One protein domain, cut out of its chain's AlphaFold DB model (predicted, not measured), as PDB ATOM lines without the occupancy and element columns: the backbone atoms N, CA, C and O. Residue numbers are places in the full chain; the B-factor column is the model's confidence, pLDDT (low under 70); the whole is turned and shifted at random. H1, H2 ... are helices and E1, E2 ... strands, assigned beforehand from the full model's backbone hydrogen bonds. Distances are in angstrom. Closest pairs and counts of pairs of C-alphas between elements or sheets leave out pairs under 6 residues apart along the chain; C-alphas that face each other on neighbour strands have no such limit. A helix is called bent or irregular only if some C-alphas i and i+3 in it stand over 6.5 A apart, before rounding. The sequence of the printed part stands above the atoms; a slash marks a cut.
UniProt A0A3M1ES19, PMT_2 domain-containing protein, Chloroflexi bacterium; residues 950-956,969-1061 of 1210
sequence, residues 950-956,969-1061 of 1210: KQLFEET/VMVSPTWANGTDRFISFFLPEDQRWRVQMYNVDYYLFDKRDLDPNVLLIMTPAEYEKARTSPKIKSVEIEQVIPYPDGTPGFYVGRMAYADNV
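What this domain is: This is residues 950 to 956 and 969 to 1061 of the 1210 residues of the protein "PMT_2 domain-containing protein" of Chloroflexi bacterium (UniProt A0A3M1ES19). A strongly twisted sheet of four strands curls round one helix, H5, with the two longest strands, E3 and E4, forming a bent hairpin. Away from H5, the short helix H1 lies over the sheet, H2 packs on H1, and H3 sits next to H2 at the far end. The printed part has 100 residues with five named helices and four named strands, in the order H1 E1 H2 H3 H4 E2 H5 E3 E4; its class is mixed, helices and strands. The sheet is mixed, in the order E1, E2, E4, E3. The whole is compact, with a radius of gyration of the C-alphas of 13.6 A and spans of 41 by 34 by 23 A.

How they stand to each other: Start at H1, residues 950 to 956: it is on the sheet at a height of 9.8 A, over E4, residues 1048 to 1057, and slantwise to it at 48 degrees on the local plane. H1 touches H2, residues 980 to 986, about perpendicular at 77 degrees; their closest C-alphas, of Phe 953 and Phe 986, are 6.0 A apart. H3, residues 989 to 992, is close to H2 but not clearly touching, with the closest C-alphas, of Ile 983 and Arg 992, 6.1 A apart. H2 and H3 are not on the sheet. Look next at the edge strand E1, residues 969 to 971, parallel to E2, residues 1014 to 1018, with N 970 and O 1015 at 2.8 A. With H2, H3 and H4, residues 1001 to 1004, between them, E1 and E2 make a strand-helix-strand unit, two parallel neighbours joined through helices. H4 only grazes the sheet, with residues 1002 to 1004. E2 and E4 are antiparallel, with N 1016 and O 1053 at 2.8 A. E4 forms an antiparallel hairpin with E3, residues 1032 to 1042, with N 1036 and O 1054 at 2.8 A. The sheet curls round H5, residues 1020 to 1028; the closest C-alphas of H5 and E4, of Pro 1020 and Phe 1050, are 6.2 A apart. E2, H5 and E3 make a split strand-helix-strand unit, with E4 between the two strands and a right-handed crossover. Every O i to N i+4 pair is within hydrogen-bond range in H5, against 2 of 3 in H1 and in H2; H3 and H4 are too short for such a pair.

Where its parts are: Find C-alpha 950 at (-2.612, -3.321, 0.783), where H1 begins. H5 runs 12.3 A from C-alpha 1020 at (-2.577, -17.335, -10.511). E3 is 24.2 A long and bends by 69 degrees at residue 1038; E4, 23.9 A, bends by 58 degrees at residue 1053 and ends at C-alpha 1057, (-7.632, -12.173, -28.465).

The domain as a whole: The C-alphas farthest apart, of Phe 985 and Asn 1060, are 41.0 A apart. Residues 957 to 968 are not printed, and C-alphas 956 and 969 are 10.6 A apart across that cut. Of the links that are printed whole, none is long. No printed residue has a pLDDT under 70.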
ATOM      1  N   LYS A 950      -3.690  -4.319   0.736       95.25
ATOM      2  CA  LYS A 950      -2.612  -3.321   0.783       95.25
ATOM      3  C   LYS A 950      -1.763  -3.346  -0.495       95.25
ATOM      4  O   LYS A 950      -1.564  -2.313  -1.126       95.25
ATOM      5  N   GLN A 951      -1.319  -4.531  -0.912       96.81
ATOM      6  CA  GLN A 951      -0.426  -4.706  -2.065       96.81
ATOM      7  C   GLN A 951      -1.056  -4.188  -3.363       96.81
ATOM      8  O   GLN A 951      -0.395  -3.549  -4.178       96.81
ATOM      9  N   LEU A 952      -2.351  -4.438  -3.549       97.06
ATOM     10  CA  LEU A 952      -3.089  -4.015  -4.728       97.06
ATOM     11  C   LEU A 952      -3.496  -2.544  -4.627       97.06
ATOM     12  O   LEU A 952      -3.114  -1.758  -5.488       97.06
ATOM     13  N   PHE A 953      -4.242  -2.153  -3.592       96.56
ATOM     14  CA  PHE A 953      -4.930  -0.857  -3.568       96.56
ATOM     15  C   PHE A 953      -4.123   0.289  -2.958       96.56
ATOM     16  O   PHE A 953      -4.380   1.440  -3.297       96.56
ATOM     17  N   GLU A 954      -3.159  -0.002  -2.085       93.75
ATOM     18  CA  GLU A 954      -2.284   1.015  -1.487       93.75
ATOM     19  C   GLU A 954      -0.964   1.128  -2.262       93.75
ATOM     20  O   GLU A 954      -0.489   2.230  -2.520       93.75
ATOM     21  N   GLU A 955      -0.383  -0.007  -2.668       94.12
ATOM     22  CA  GLU A 955       0.970  -0.046  -3.232       94.12
ATOM     23  C   GLU A 955       0.991  -0.047  -4.770       94.12
ATOM     24  O   GLU A 955       1.781   0.697  -5.345       94.12
ATOM     25  N   THR A 956       0.153  -0.845  -5.451       96.00
ATOM     26  CA  THR A 956       0.295  -1.093  -6.904       96.00
ATOM     27  C   THR A 956      -0.613  -0.227  -7.777       96.00
ATOM     28  O   THR A 956      -0.128   0.505  -8.639       96.00
ATOM     29  N   VAL A 969      -8.069  -0.115 -14.700       96.31
ATOM     30  CA  VAL A 969      -7.566  -1.278 -13.968       96.31
ATOM     31  C   VAL A 969      -8.720  -2.203 -13.621       96.31
ATOM     32  O   VAL A 969      -9.668  -1.806 -12.946       96.31
ATOM     33  N   MET A 970      -8.629  -3.451 -14.057       95.19
ATOM     34  CA  MET A 970      -9.560  -4.509 -13.694       95.19
ATOM     35  C   MET A 970      -8.899  -5.434 -12.692       95.19
ATOM     36  O   MET A 970      -7.863  -6.031 -12.969       95.19
ATOM     37  N   VAL A 971      -9.489  -5.525 -11.510       96.81
ATOM     38  CA  VAL A 971      -8.968  -6.320 -10.407       96.81
ATOM     39  C   VAL A 971      -9.872  -7.512 -10.198       96.81
ATOM     40  O   VAL A 971     -11.080  -7.356 -10.013       96.81
ATOM     41  N   SER A 972      -9.284  -8.702 -10.173       94.94
ATOM     42  CA  SER A 972     -10.035  -9.900  -9.845       94.94
ATOM     43  C   SER A 972     -10.709  -9.782  -8.469       94.94
ATOM     44  O   SER A 972     -10.049  -9.413  -7.492       94.94
ATOM     45  N   PRO A 973     -12.003 -10.125  -8.345       91.69
ATOM     46  CA  PRO A 973     -12.679 -10.233  -7.058       91.69
ATOM     47  C   PRO A 973     -12.511 -11.606  -6.383       91.69
ATOM     48  O   PRO A 973     -13.038 -11.808  -5.295       91.69
ATOM     49  N   THR A 974     -11.810 -12.576  -6.986       91.12
ATOM     50  CA  THR A 974     -11.862 -13.992  -6.551       91.12
ATOM     51  C   THR A 974     -10.921 -14.355  -5.396       91.12
ATOM     52  O   THR A 974     -10.861 -15.514  -4.990       91.12
ATOM     53  N   TRP A 975     -10.194 -13.388  -4.829       93.56
ATOM     54  CA  TRP A 975      -9.195 -13.615  -3.774       93.56
ATOM     55  C   TRP A 975      -9.639 -13.153  -2.374       93.56
ATOM     56  O   TRP A 975      -9.037 -13.570  -1.384       93.56
ATOM     57  N   ALA A 976     -10.683 -12.325  -2.263       93.38
ATOM     58  CA  ALA A 976     -11.224 -11.852  -0.986       93.38
ATOM     59  C   ALA A 976     -12.729 -11.553  -1.065       93.38
ATOM     60  O   ALA A 976     -13.286 -11.345  -2.137       93.38
ATOM     61  N   ASN A 977     -13.404 -11.520   0.085       88.44
ATOM     62  CA  ASN A 977     -14.836 -11.210   0.133       88.44
ATOM     63  C   ASN A 977     -15.080  -9.705  -0.037       88.44
ATOM     64  O   ASN A 977     -14.463  -8.921   0.678       88.44
ATOM     65  N   GLY A 978     -16.033  -9.300  -0.885       86.19
ATOM     66  CA  GLY A 978     -16.506  -7.908  -0.982       86.19
ATOM     67  C   GLY A 978     -15.450  -6.903  -1.455       86.19
ATOM     68  O   GLY A 978     -15.412  -5.772  -0.963       86.19
ATOM     69  N   THR A 979     -14.538  -7.326  -2.337       89.94
ATOM     70  CA  THR A 979     -13.364  -6.544  -2.770       89.94
ATOM     71  C   THR A 979     -13.705  -5.145  -3.277       89.94
ATOM     72  O   THR A 979     -12.886  -4.242  -3.122       89.94
ATOM     73  N   ASP A 980     -14.913  -4.923  -3.799       88.19
ATOM     74  CA  ASP A 980     -15.440  -3.618  -4.212       88.19
ATOM     75  C   ASP A 980     -15.302  -2.542  -3.121       88.19
ATOM     76  O   ASP A 980     -15.007  -1.381  -3.416       88.19
ATOM     77  N   ARG A 981     -15.406  -2.927  -1.843       91.00
ATOM     78  CA  ARG A 981     -15.236  -2.010  -0.706       91.00
ATOM     79  C   ARG A 981     -13.825  -1.425  -0.620       91.00
ATOM     80  O   ARG A 981     -13.668  -0.308  -0.123       91.00
ATOM     81  N   PHE A 982     -12.803  -2.130  -1.111       95.75
ATOM     82  CA  PHE A 982     -11.425  -1.637  -1.096       95.75
ATOM     83  C   PHE A 982     -11.230  -0.430  -2.014       95.75
ATOM     84  O   PHE A 982     -10.484   0.474  -1.648       95.75
ATOM     85  N   ILE A 983     -11.960  -0.346  -3.131       94.62
ATOM     86  CA  ILE A 983     -11.918   0.823  -4.023       94.62
ATOM     87  C   ILE A 983     -12.285   2.085  -3.234       94.62
ATOM     88  O   ILE A 983     -11.525   3.047  -3.212       94.62
ATOM     89  N   SER A 984     -13.407   2.063  -2.513       92.94
ATOM     90  CA  SER A 984     -13.857   3.215  -1.721       92.94
ATOM     91  C   SER A 984     -12.976   3.503  -0.505       92.94
ATOM     92  O   SER A 984     -12.888   4.652  -0.065       92.94
ATOM     93  N   PHE A 985     -12.347   2.476   0.070       95.94
ATOM     94  CA  PHE A 985     -11.492   2.636   1.245       95.94
ATOM     95  C   PHE A 985     -10.143   3.264   0.892       95.94
ATOM     96  O   PHE A 985      -9.731   4.209   1.563       95.94
ATOM     97  N   PHE A 986      -9.480   2.764  -0.151       95.62
ATOM     98  CA  PHE A 986      -8.119   3.165  -0.505       95.62
ATOM     99  C   PHE A 986      -8.062   4.298  -1.533       95.62
ATOM    100  O   PHE A 986      -7.149   5.117  -1.461       95.62
ATOM    101  N   LEU A 987      -9.010   4.367  -2.477       93.69
ATOM    102  CA  LEU A 987      -8.917   5.292  -3.608       93.69
ATOM    103  C   LEU A 987      -9.774   6.560  -3.417       93.69
ATOM    104  O   LEU A 987     -10.919   6.493  -2.932       93.69
ATOM    105  N   PRO A 988      -9.249   7.731  -3.825       90.19
ATOM    106  CA  PRO A 988     -10.005   8.978  -3.844       90.19
ATOM    107  C   PRO A 988     -11.109   8.931  -4.911       90.19
ATOM    108  O   PRO A 988     -11.042   8.143  -5.855       90.19
ATOM    109  N   GLU A 989     -12.166   9.730  -4.731       86.81
ATOM    110  CA  GLU A 989     -13.401   9.653  -5.535       86.81
ATOM    111  C   GLU A 989     -13.178   9.801  -7.042       86.81
ATOM    112  O   GLU A 989     -13.794   9.081  -7.827       86.81
ATOM    113  N   ASP A 990     -12.250  10.666  -7.435       87.31
ATOM    114  CA  ASP A 990     -11.862  10.943  -8.817       87.31
ATOM    115  C   ASP A 990     -11.192   9.750  -9.520       87.31
ATOM    116  O   ASP A 990     -11.219   9.665 -10.747       87.31
ATOM    117  N   GLN A 991     -10.632   8.803  -8.763       90.69
ATOM    118  CA  GLN A 991      -9.953   7.620  -9.298       90.69
ATOM    119  C   GLN A 991     -10.837   6.369  -9.331       90.69
ATOM    120  O   GLN A 991     -10.560   5.445 -10.099       90.69
ATOM    121  N   ARG A 992     -11.911   6.314  -8.529       91.62
ATOM    122  CA  ARG A 992     -12.699   5.080  -8.325       91.62
ATOM    123  C   ARG A 992     -13.294   4.519  -9.613       91.62
ATOM    124  O   ARG A 992     -13.308   3.308  -9.786       91.62
ATOM    125  N   TRP A 993     -13.753   5.373 -10.528       91.19
ATOM    126  CA  TRP A 993     -14.391   4.940 -11.780       91.19
ATOM    127  C   TRP A 993     -13.430   4.225 -12.747       91.19
ATOM    128  O   TRP A 993     -13.882   3.489 -13.625       91.19
ATOM    129  N   ARG A 994     -12.114   4.415 -12.576       94.00
ATOM    130  CA  ARG A 994     -11.062   3.789 -13.393       94.00
ATOM    131  C   ARG A 994     -10.669   2.401 -12.901       94.00
ATOM    132  O   ARG A 994      -9.900   1.728 -13.581       94.00
ATOM    133  N   VAL A 995     -11.166   1.979 -11.737       96.25
ATOM    134  CA  VAL A 995     -10.850   0.686 -11.127       96.25
ATOM    135  C   VAL A 995     -12.125  -0.124 -10.975       96.25
ATOM    136  O   VAL A 995     -13.090   0.327 -10.363       96.25
ATOM    137  N   GLN A 996     -12.142  -1.326 -11.538       92.56
ATOM    138  CA  GLN A 996     -13.329  -2.175 -11.592       92.56
ATOM    139  C   GLN A 996     -13.018  -3.581 -11.082       92.56
ATOM    140  O   GLN A 996     -11.907  -4.078 -11.245       92.56
ATOM    141  N   MET A 997     -14.009  -4.223 -10.462       92.62
ATOM    142  CA  MET A 997     -13.883  -5.580  -9.923       92.62
ATOM    143  C   MET A 997     -14.369  -6.611 -10.939       92.62
ATOM    144  O   MET A 997     -15.506  -7.076 -10.865       92.62
ATOM    145  N   TYR A 998     -13.505  -6.960 -11.886       89.56
ATOM    146  CA  TYR A 998     -13.765  -7.981 -12.897       89.56
ATOM    147  C   TYR A 998     -12.584  -8.948 -12.970       89.56
ATOM    148  O   TYR A 998     -11.428  -8.532 -12.921       89.56
ATOM    149  N   ASN A 999     -12.877 -10.244 -13.078       90.19
ATOM    150  CA  ASN A 999     -11.869 -11.260 -13.374       90.19
ATOM    151  C   ASN A 999     -11.749 -11.488 -14.887       90.19
ATOM    152  O   ASN A 999     -12.516 -10.949 -15.685       90.19
ATOM    153  N   VAL A1000     -10.809 -12.349 -15.277       91.62
ATOM    154  CA  VAL A1000     -10.578 -12.712 -16.683       91.62
ATOM    155  C   VAL A1000     -11.824 -13.280 -17.381       91.62
ATOM    156  O   VAL A1000     -11.999 -13.086 -18.583       91.62
ATOM    157  N   ASP A1001     -12.740 -13.919 -16.644       89.06
ATOM    158  CA  ASP A1001     -13.968 -14.482 -17.219       89.06
ATOM    159  C   ASP A1001     -14.878 -13.420 -17.820       89.06
ATOM    160  O   ASP A1001     -15.604 -13.709 -18.767       89.06
ATOM    161  N   TYR A1002     -14.759 -12.171 -17.368       87.88
ATOM    162  CA  TYR A1002     -15.406 -11.035 -18.009       87.88
ATOM    163  C   TYR A1002     -15.076 -10.935 -19.510       87.88
ATOM    164  O   TYR A1002     -15.916 -10.501 -20.289       87.88
ATOM    165  N   TYR A1003     -13.892 -11.366 -19.935       90.62
ATOM    166  CA  TYR A1003     -13.481 -11.366 -21.340       90.62
ATOM    167  C   TYR A1003     -13.499 -12.749 -21.983       90.62
ATOM    168  O   TYR A1003     -13.521 -12.851 -23.202       90.62
ATOM    169  N   LEU A1004     -13.454 -13.824 -21.191       90.94
ATOM    170  CA  LEU A1004     -13.491 -15.189 -21.722       90.94
ATOM    171  C   LEU A1004     -14.910 -15.709 -21.925       90.94
ATOM    172  O   LEU A1004     -15.091 -16.635 -22.711       90.94
ATOM    173  N   PHE A1005     -15.897 -15.169 -21.214       85.81
ATOM    174  CA  PHE A1005     -17.282 -15.616 -21.301       85.81
ATOM    175  C   PHE A1005     -18.007 -15.017 -22.515       85.81
ATOM    176  O   PHE A1005     -18.627 -15.761 -23.283       85.81
ATOM    177  N   ASP A1006     -17.811 -13.714 -22.751       83.69
ATOM    178  CA  ASP A1006     -18.320 -12.982 -23.913       83.69
ATOM    179  C   ASP A1006     -17.241 -12.127 -24.560       83.69
ATOM    180  O   ASP A1006     -16.410 -11.535 -23.868       83.69
ATOM    181  N   LYS A1007     -17.319 -11.982 -25.890       86.94
ATOM    182  CA  LYS A1007     -16.463 -11.041 -26.612       86.94
ATOM    183  C   LYS A1007     -16.807  -9.618 -26.183       86.94
ATOM    184  O   LYS A1007     -17.875  -9.100 -26.504       86.94
ATOM    185  N   ARG A1008     -15.865  -8.985 -25.492       89.06
ATOM    186  CA  ARG A1008     -15.899  -7.568 -25.107       89.06
ATOM    187  C   ARG A1008     -14.652  -6.865 -25.611       89.06
ATOM    188  O   ARG A1008     -13.626  -7.522 -25.789       89.06
ATOM    189  N   ASP A1009     -14.740  -5.553 -25.806       86.19
ATOM    190  CA  ASP A1009     -13.611  -4.749 -26.270       86.19
ATOM    191  C   ASP A1009     -12.455  -4.827 -25.276       86.19
ATOM    192  O   ASP A1009     -12.561  -4.437 -24.109       86.19
ATOM    193  N   LEU A1010     -11.344  -5.363 -25.764       86.06
ATOM    194  CA  LEU A1010     -10.134  -5.589 -24.998       86.06
ATOM    195  C   LEU A1010      -9.114  -4.531 -25.424       86.06
ATOM    196  O   LEU A1010      -8.229  -4.755 -26.245       86.06
ATOM    197  N   ASP A1011      -9.376  -3.324 -24.929       82.00
ATOM    198  CA  ASP A1011      -8.639  -2.092 -25.203       82.00
ATOM    199  C   ASP A1011      -7.203  -2.174 -24.641       82.00
ATOM    200  O   ASP A1011      -7.034  -2.591 -23.490       82.00
ATOM    201  N   PRO A1012      -6.171  -1.741 -25.394       84.38
ATOM    202  CA  PRO A1012      -4.792  -1.655 -24.907       84.38
ATOM    203  C   PRO A1012      -4.614  -0.860 -23.603       84.38
ATOM    204  O   PRO A1012      -3.631  -1.056 -22.892       84.38
ATOM    205  N   ASN A1013      -5.549   0.023 -23.246       90.00
ATOM    206  CA  ASN A1013      -5.518   0.776 -21.990       90.00
ATOM    207  C   ASN A1013      -6.080  -0.002 -20.785       90.00
ATOM    208  O   ASN A1013      -6.118   0.540 -19.680       90.00
ATOM    209  N   VAL A1014      -6.532  -1.249 -20.951       92.62
ATOM    210  CA  VAL A1014      -7.029  -2.075 -19.841       92.62
ATOM    211  C   VAL A1014      -5.897  -2.894 -19.232       92.62
ATOM    212  O   VAL A1014      -5.346  -3.785 -19.868       92.62
ATOM    213  N   LEU A1015      -5.593  -2.624 -17.965       95.19
ATOM    214  CA  LEU A1015      -4.676  -3.403 -17.141       95.19
ATOM    215  C   LEU A1015      -5.464  -4.438 -16.334       95.19
ATOM    216  O   LEU A1015      -6.338  -4.064 -15.553       95.19
ATOM    217  N   LEU A1016      -5.137  -5.721 -16.468       96.38
ATOM    218  CA  LEU A1016      -5.737  -6.790 -15.675       96.38
ATOM    219  C   LEU A1016      -4.829  -7.172 -14.505       96.38
ATOM    220  O   LEU A1016      -3.632  -7.390 -14.678       96.38
ATOM    221  N   ILE A1017      -5.418  -7.302 -13.319       97.75
ATOM    222  CA  ILE A1017      -4.796  -7.881 -12.129       97.75
ATOM    223  C   ILE A1017      -5.487  -9.215 -11.852       97.75
ATOM    224  O   ILE A1017      -6.595  -9.263 -11.308       97.75
ATOM    225  N   MET A1018      -4.823 -10.296 -12.251       97.56
ATOM    226  CA  MET A1018      -5.332 -11.665 -12.227       97.56
ATOM    227  C   MET A1018      -4.742 -12.454 -11.059       97.56
ATOM    228  O   MET A1018      -3.581 -12.266 -10.690       97.56
ATOM    229  N   THR A1019      -5.516 -13.386 -10.508       96.75
ATOM    230  CA  THR A1019      -4.970 -14.421  -9.611       96.75
ATOM    231  C   THR A1019      -4.166 -15.460 -10.413       96.75
ATOM    232  O   THR A1019      -4.296 -15.514 -11.639       96.75
ATOM    233  N   PRO A1020      -3.356 -16.332  -9.781       95.88
ATOM    234  CA  PRO A1020      -2.577 -17.335 -10.511       95.88
ATOM    235  C   PRO A1020      -3.453 -18.305 -11.310       95.88
ATOM    236  O   PRO A1020      -3.124 -18.645 -12.443       95.88
ATOM    237  N   ALA A1021      -4.606 -18.694 -10.758       94.25
ATOM    238  CA  ALA A1021      -5.567 -19.549 -11.448       94.25
ATOM    239  C   ALA A1021      -6.173 -18.862 -12.685       94.25
ATOM    240  O   ALA A1021      -6.373 -19.497 -13.717       94.25
ATOM    241  N   GLU A1022      -6.443 -17.559 -12.599       95.62
ATOM    242  CA  GLU A1022      -6.979 -16.776 -13.715       95.62
ATOM    243  C   GLU A1022      -5.933 -16.504 -14.791       95.62
ATOM    244  O   GLU A1022      -6.259 -16.568 -15.973       95.62
ATOM    245  N   TYR A1023      -4.682 -16.259 -14.399       96.56
ATOM    246  CA  TYR A1023      -3.571 -16.147 -15.336       96.56
ATOM    247  C   TYR A1023      -3.394 -17.438 -16.141       96.56
ATOM    248  O   TYR A1023      -3.354 -17.389 -17.369       96.56
ATOM    249  N   GLU A1024      -3.368 -18.601 -15.479       96.00
ATOM    250  CA  GLU A1024      -3.283 -19.884 -16.184       96.00
ATOM    251  C   GLU A1024      -4.492 -20.102 -17.094       96.00
ATOM    252  O   GLU A1024      -4.324 -20.460 -18.259       96.00
ATOM    253  N   LYS A1025      -5.703 -19.783 -16.618       95.12
ATOM    254  CA  LYS A1025      -6.927 -19.852 -17.428       95.12
ATOM    255  C   LYS A1025      -6.846 -18.972 -18.679       95.12
ATOM    256  O   LYS A1025      -7.246 -19.417 -19.753       95.12
ATOM    257  N   ALA A1026      -6.320 -17.751 -18.558       94.88
ATOM    258  CA  ALA A1026      -6.091 -16.848 -19.682       94.88
ATOM    259  C   ALA A1026      -5.074 -17.442 -20.666       94.88
ATOM    260  O   ALA A1026      -5.336 -17.515 -21.863       94.88
ATOM    261  N   ARG A1027      -3.935 -17.911 -20.143       94.81
ATOM    262  CA  ARG A1027      -2.789 -18.417 -20.907       94.81
ATOM    263  C   ARG A1027      -3.106 -19.689 -21.692       94.81
ATOM    264  O   ARG A1027      -2.571 -19.873 -22.780       94.81
ATOM    265  N   THR A1028      -3.946 -20.575 -21.155       95.19
ATOM    266  CA  THR A1028      -4.334 -21.832 -21.819       95.19
ATOM    267  C   THR A1028      -5.595 -21.710 -22.673       95.19
ATOM    268  O   THR A1028      -5.983 -22.676 -23.328       95.19
ATOM    269  N   SER A1029      -6.281 -20.565 -22.643       95.19
ATOM    270  CA  SER A1029      -7.525 -20.372 -23.386       95.19
ATOM    271  C   SER A1029      -7.256 -20.257 -24.890       95.19
ATOM    272  O   SER A1029      -6.476 -19.398 -25.295       95.19
ATOM    273  N   PRO A1030      -7.974 -21.002 -25.755       93.81
ATOM    274  CA  PRO A1030      -7.845 -20.856 -27.207       93.81
ATOM    275  C   PRO A1030      -8.362 -19.502 -27.724       93.81
ATOM    276  O   PRO A1030      -8.177 -19.180 -28.893       93.81
ATOM    277  N   LYS A1031      -9.028 -18.704 -26.874       95.12
ATOM    278  CA  LYS A1031      -9.523 -17.361 -27.210       95.12
ATOM    279  C   LYS A1031      -8.451 -16.281 -27.087       95.12
ATOM    280  O   LYS A1031      -8.674 -15.182 -27.585       95.12
ATOM    281  N   ILE A1032      -7.338 -16.555 -26.407       95.38
ATOM    282  CA  ILE A1032      -6.301 -15.570 -26.080       95.38
ATOM    283  C   ILE A1032      -5.021 -15.919 -26.840       95.38
ATOM    284  O   ILE A1032      -4.540 -17.045 -26.785       95.38
ATOM    285  N   LYS A1033      -4.474 -14.942 -27.565       93.12
ATOM    286  CA  LYS A1033      -3.245 -15.066 -28.360       93.12
ATOM    287  C   LYS A1033      -1.992 -14.869 -27.516       93.12
ATOM    288  O   LYS A1033      -1.011 -15.585 -27.686       93.12
ATOM    289  N   SER A1034      -2.021 -13.876 -26.633       91.50
ATOM    290  CA  SER A1034      -0.907 -13.524 -25.756       91.50
ATOM    291  C   SER A1034      -1.415 -12.939 -24.441       91.50
ATOM    292  O   SER A1034      -2.481 -12.323 -24.386       91.50
ATOM    293  N   VAL A1035      -0.626 -13.147 -23.385       93.88
ATOM    294  CA  VAL A1035      -0.775 -12.499 -22.079       93.88
ATOM    295  C   VAL A1035       0.580 -11.889 -21.727       93.88
ATOM    296  O   VAL A1035       1.534 -12.612 -21.441       93.88
ATOM    297  N   GLU A1036       0.678 -10.568 -21.791       94.75
ATOM    298  CA  GLU A1036       1.887  -9.798 -21.501       94.75
ATOM    299  C   GLU A1036       1.884  -9.386 -20.028       94.75
ATOM    300  O   GLU A1036       1.015  -8.637 -19.584       94.75
ATOM    301  N   ILE A1037       2.843  -9.902 -19.259       97.00
ATOM    302  CA  ILE A1037       2.971  -9.609 -17.829       97.00
ATOM    303  C   ILE A1037       3.924  -8.437 -17.625       97.00
ATOM    304  O   ILE A1037       5.093  -8.504 -17.996       97.00
ATOM    305  N   GLU A1038       3.426  -7.388 -16.979       95.56
ATOM    306  CA  GLU A1038       4.190  -6.188 -16.624       95.56
ATOM    307  C   GLU A1038       4.779  -6.294 -15.219       95.56
ATOM    308  O   GLU A1038       5.878  -5.807 -14.952       95.56
ATOM    309  N   GLN A1039       4.058  -6.944 -14.304       97.19
ATOM    310  CA  GLN A1039       4.483  -7.096 -12.920       97.19
ATOM    311  C   GLN A1039       3.868  -8.350 -12.290       97.19
ATOM    312  O   GLN A1039       2.716  -8.699 -12.537       97.19
ATOM    313  N   VAL A1040       4.634  -9.004 -11.416       97.88
ATOM    314  CA  VAL A1040       4.143 -10.072 -10.537       97.88
ATOM    315  C   VAL A1040       4.217  -9.583  -9.098       97.88
ATOM    316  O   VAL A1040       5.255  -9.092  -8.653       97.88
ATOM    317  N   ILE A1041       3.113  -9.705  -8.370       97.88
ATOM    318  CA  ILE A1041       3.022  -9.357  -6.952       97.88
ATOM    319  C   ILE A1041       3.098 -10.665  -6.161       97.88
ATOM    320  O   ILE A1041       2.194 -11.494  -6.300       97.88
ATOM    321  N   PRO A1042       4.155 -10.894  -5.366       97.06
ATOM    322  CA  PRO A1042       4.321 -12.150  -4.651       97.06
ATOM    323  C   PRO A1042       3.428 -12.226  -3.406       97.06
ATOM    324  O   PRO A1042       3.139 -11.219  -2.755       97.06
ATOM    325  N   TYR A1043       3.038 -13.444  -3.040       96.88
ATOM    326  CA  TYR A1043       2.572 -13.773  -1.701       96.88
ATOM    327  C   TYR A1043       3.727 -13.730  -0.685       96.88
ATOM    328  O   TYR A1043       4.900 -13.723  -1.070       96.88
ATOM    329  N   PRO A1044       3.435 -13.711   0.630       95.44
ATOM    330  CA  PRO A1044       4.467 -13.668   1.667       95.44
ATOM    331  C   PRO A1044       5.515 -14.792   1.620       95.44
ATOM    332  O   PRO A1044       6.625 -14.590   2.107       95.44
ATOM    333  N   ASP A1045       5.198 -15.954   1.046       95.38
ATOM    334  CA  ASP A1045       6.137 -17.070   0.855       95.38
ATOM    335  C   ASP A1045       6.987 -16.968  -0.427       95.38
ATOM    336  O   ASP A1045       7.802 -17.848  -0.703       95.38
ATOM    337  N   GLY A1046       6.820 -15.887  -1.192       94.81
ATOM    338  CA  GLY A1046       7.534 -15.615  -2.436       94.81
ATOM    339  C   GLY A1046       6.883 -16.216  -3.683       94.81
ATOM    340  O   GLY A1046       7.336 -15.925  -4.789       94.81
ATOM    341  N   THR A1047       5.823 -17.019  -3.540       96.50
ATOM    342  CA  THR A1047       5.076 -17.536  -4.696       96.50
ATOM    343  C   THR A1047       4.305 -16.411  -5.406       96.50
ATOM    344  O   THR A1047       3.967 -15.409  -4.774       96.50
ATOM    345  N   PRO A1048       4.023 -16.507  -6.719       97.19
ATOM    346  CA  PRO A1048       3.219 -15.504  -7.420       97.19
ATOM    347  C   PRO A1048       1.804 -15.406  -6.838       97.19
ATOM    348  O   PRO A1048       1.073 -16.393  -6.831       97.19
ATOM    349  N   GLY A1049       1.416 -14.215  -6.375       95.81
ATOM    350  CA  GLY A1049       0.092 -13.958  -5.806       95.81
ATOM    351  C   GLY A1049      -0.859 -13.243  -6.754       95.81
ATOM    352  O   GLY A1049      -2.037 -13.584  -6.814       95.81
ATOM    353  N   PHE A1050      -0.354 -12.284  -7.531       98.31
ATOM    354  CA  PHE A1050      -1.117 -11.618  -8.584       98.31
ATOM    355  C   PHE A1050      -0.247 -11.345  -9.804       98.31
ATOM    356  O   PHE A1050       0.921 -10.972  -9.679       98.31
ATOM    357  N   TYR A1051      -0.846 -11.489 -10.979       98.12
ATOM    358  CA  TYR A1051      -0.253 -11.163 -12.268       98.12
ATOM    359  C   TYR A1051      -0.896  -9.891 -12.799       98.12
ATOM    360  O   TYR A1051      -2.109  -9.835 -12.988       98.12
ATOM    361  N   VAL A1052      -0.075  -8.873 -13.021       97.88
ATOM    362  CA  VAL A1052      -0.479  -7.578 -13.558       97.88
ATOM    363  C   VAL A1052      -0.053  -7.541 -15.018       97.88
ATOM    364  O   VAL A1052       1.139  -7.652 -15.314       97.88
ATOM    365  N   GLY A1053      -1.009  -7.442 -15.935       95.25
ATOM    366  CA  GLY A1053      -0.710  -7.564 -17.355       95.25
ATOM    367  C   GLY A1053      -1.876  -7.273 -18.287       95.25
ATOM    368  O   GLY A1053      -2.979  -6.930 -17.862       95.25
ATOM    369  N   ARG A1054      -1.604  -7.421 -19.580       94.88
ATOM    370  CA  ARG A1054      -2.541  -7.211 -20.689       94.88
ATOM    371  C   ARG A1054      -2.685  -8.496 -21.480       94.88
ATOM    372  O   ARG A1054      -1.789  -9.334 -21.474       94.88
ATOM    373  N   MET A1055      -3.807  -8.670 -22.159       93.62
ATOM    374  CA  MET A1055      -4.014  -9.827 -23.028       93.62
ATOM    375  C   MET A1055      -4.529  -9.387 -24.391       93.62
ATOM    376  O   MET A1055      -4.964  -8.253 -24.545       93.62
ATOM    377  N   ALA A1056      -4.460 -10.264 -25.385       93.19
ATOM    378  CA  ALA A1056      -5.004 -10.016 -26.716       93.19
ATOM    379  C   ALA A1056      -5.768 -11.247 -27.198       93.19
ATOM    380  O   ALA A1056      -5.359 -12.378 -26.928       93.19
ATOM    381  N   TYR A1057      -6.874 -11.050 -27.916       95.50
ATOM    382  CA  TYR A1057      -7.632 -12.173 -28.465       95.50
ATOM    383  C   TYR A1057      -6.894 -12.883 -29.610       95.50
ATOM    384  O   TYR A1057      -6.079 -12.289 -30.313       95.50
ATOM    385  N   ALA A1058      -7.223 -14.160 -29.806       93.12
ATOM    386  CA  ALA A1058      -6.839 -14.943 -30.975       93.12
ATOM    387  C   ALA A1058      -7.525 -14.432 -32.250       93.12
ATOM    388  O   ALA A1058      -8.649 -13.934 -32.217       93.12
ATOM    389  N   ASP A1059      -6.871 -14.613 -33.397       92.19
ATOM    390  CA  ASP A1059      -7.358 -14.081 -34.675       92.19
ATOM    391  C   ASP A1059      -8.704 -14.724 -35.102       92.19
ATOM    392  O   ASP A1059      -9.490 -14.115 -35.822       92.19
ATOM    393  N   ASN A1060      -9.020 -15.931 -34.612       92.19
ATOM    394  CA  ASN A1060     -10.274 -16.655 -34.868       92.19
ATOM    395  C   ASN A1060     -11.325 -16.526 -33.744       92.19
ATOM    396  O   ASN A1060     -12.321 -17.256 -33.754       92.19
ATOM    397  N   VAL A1061     -11.135 -15.627 -32.772       92.12
ATOM    398  CA  VAL A1061     -11.942 -15.566 -31.539       92.12
ATOM    399  C   VAL A1061     -13.454 -15.418 -31.772       92.12
ATOM    400  O   VAL A1061     -14.257 -15.982 -31.027       92.12
TER     401      VAL A1061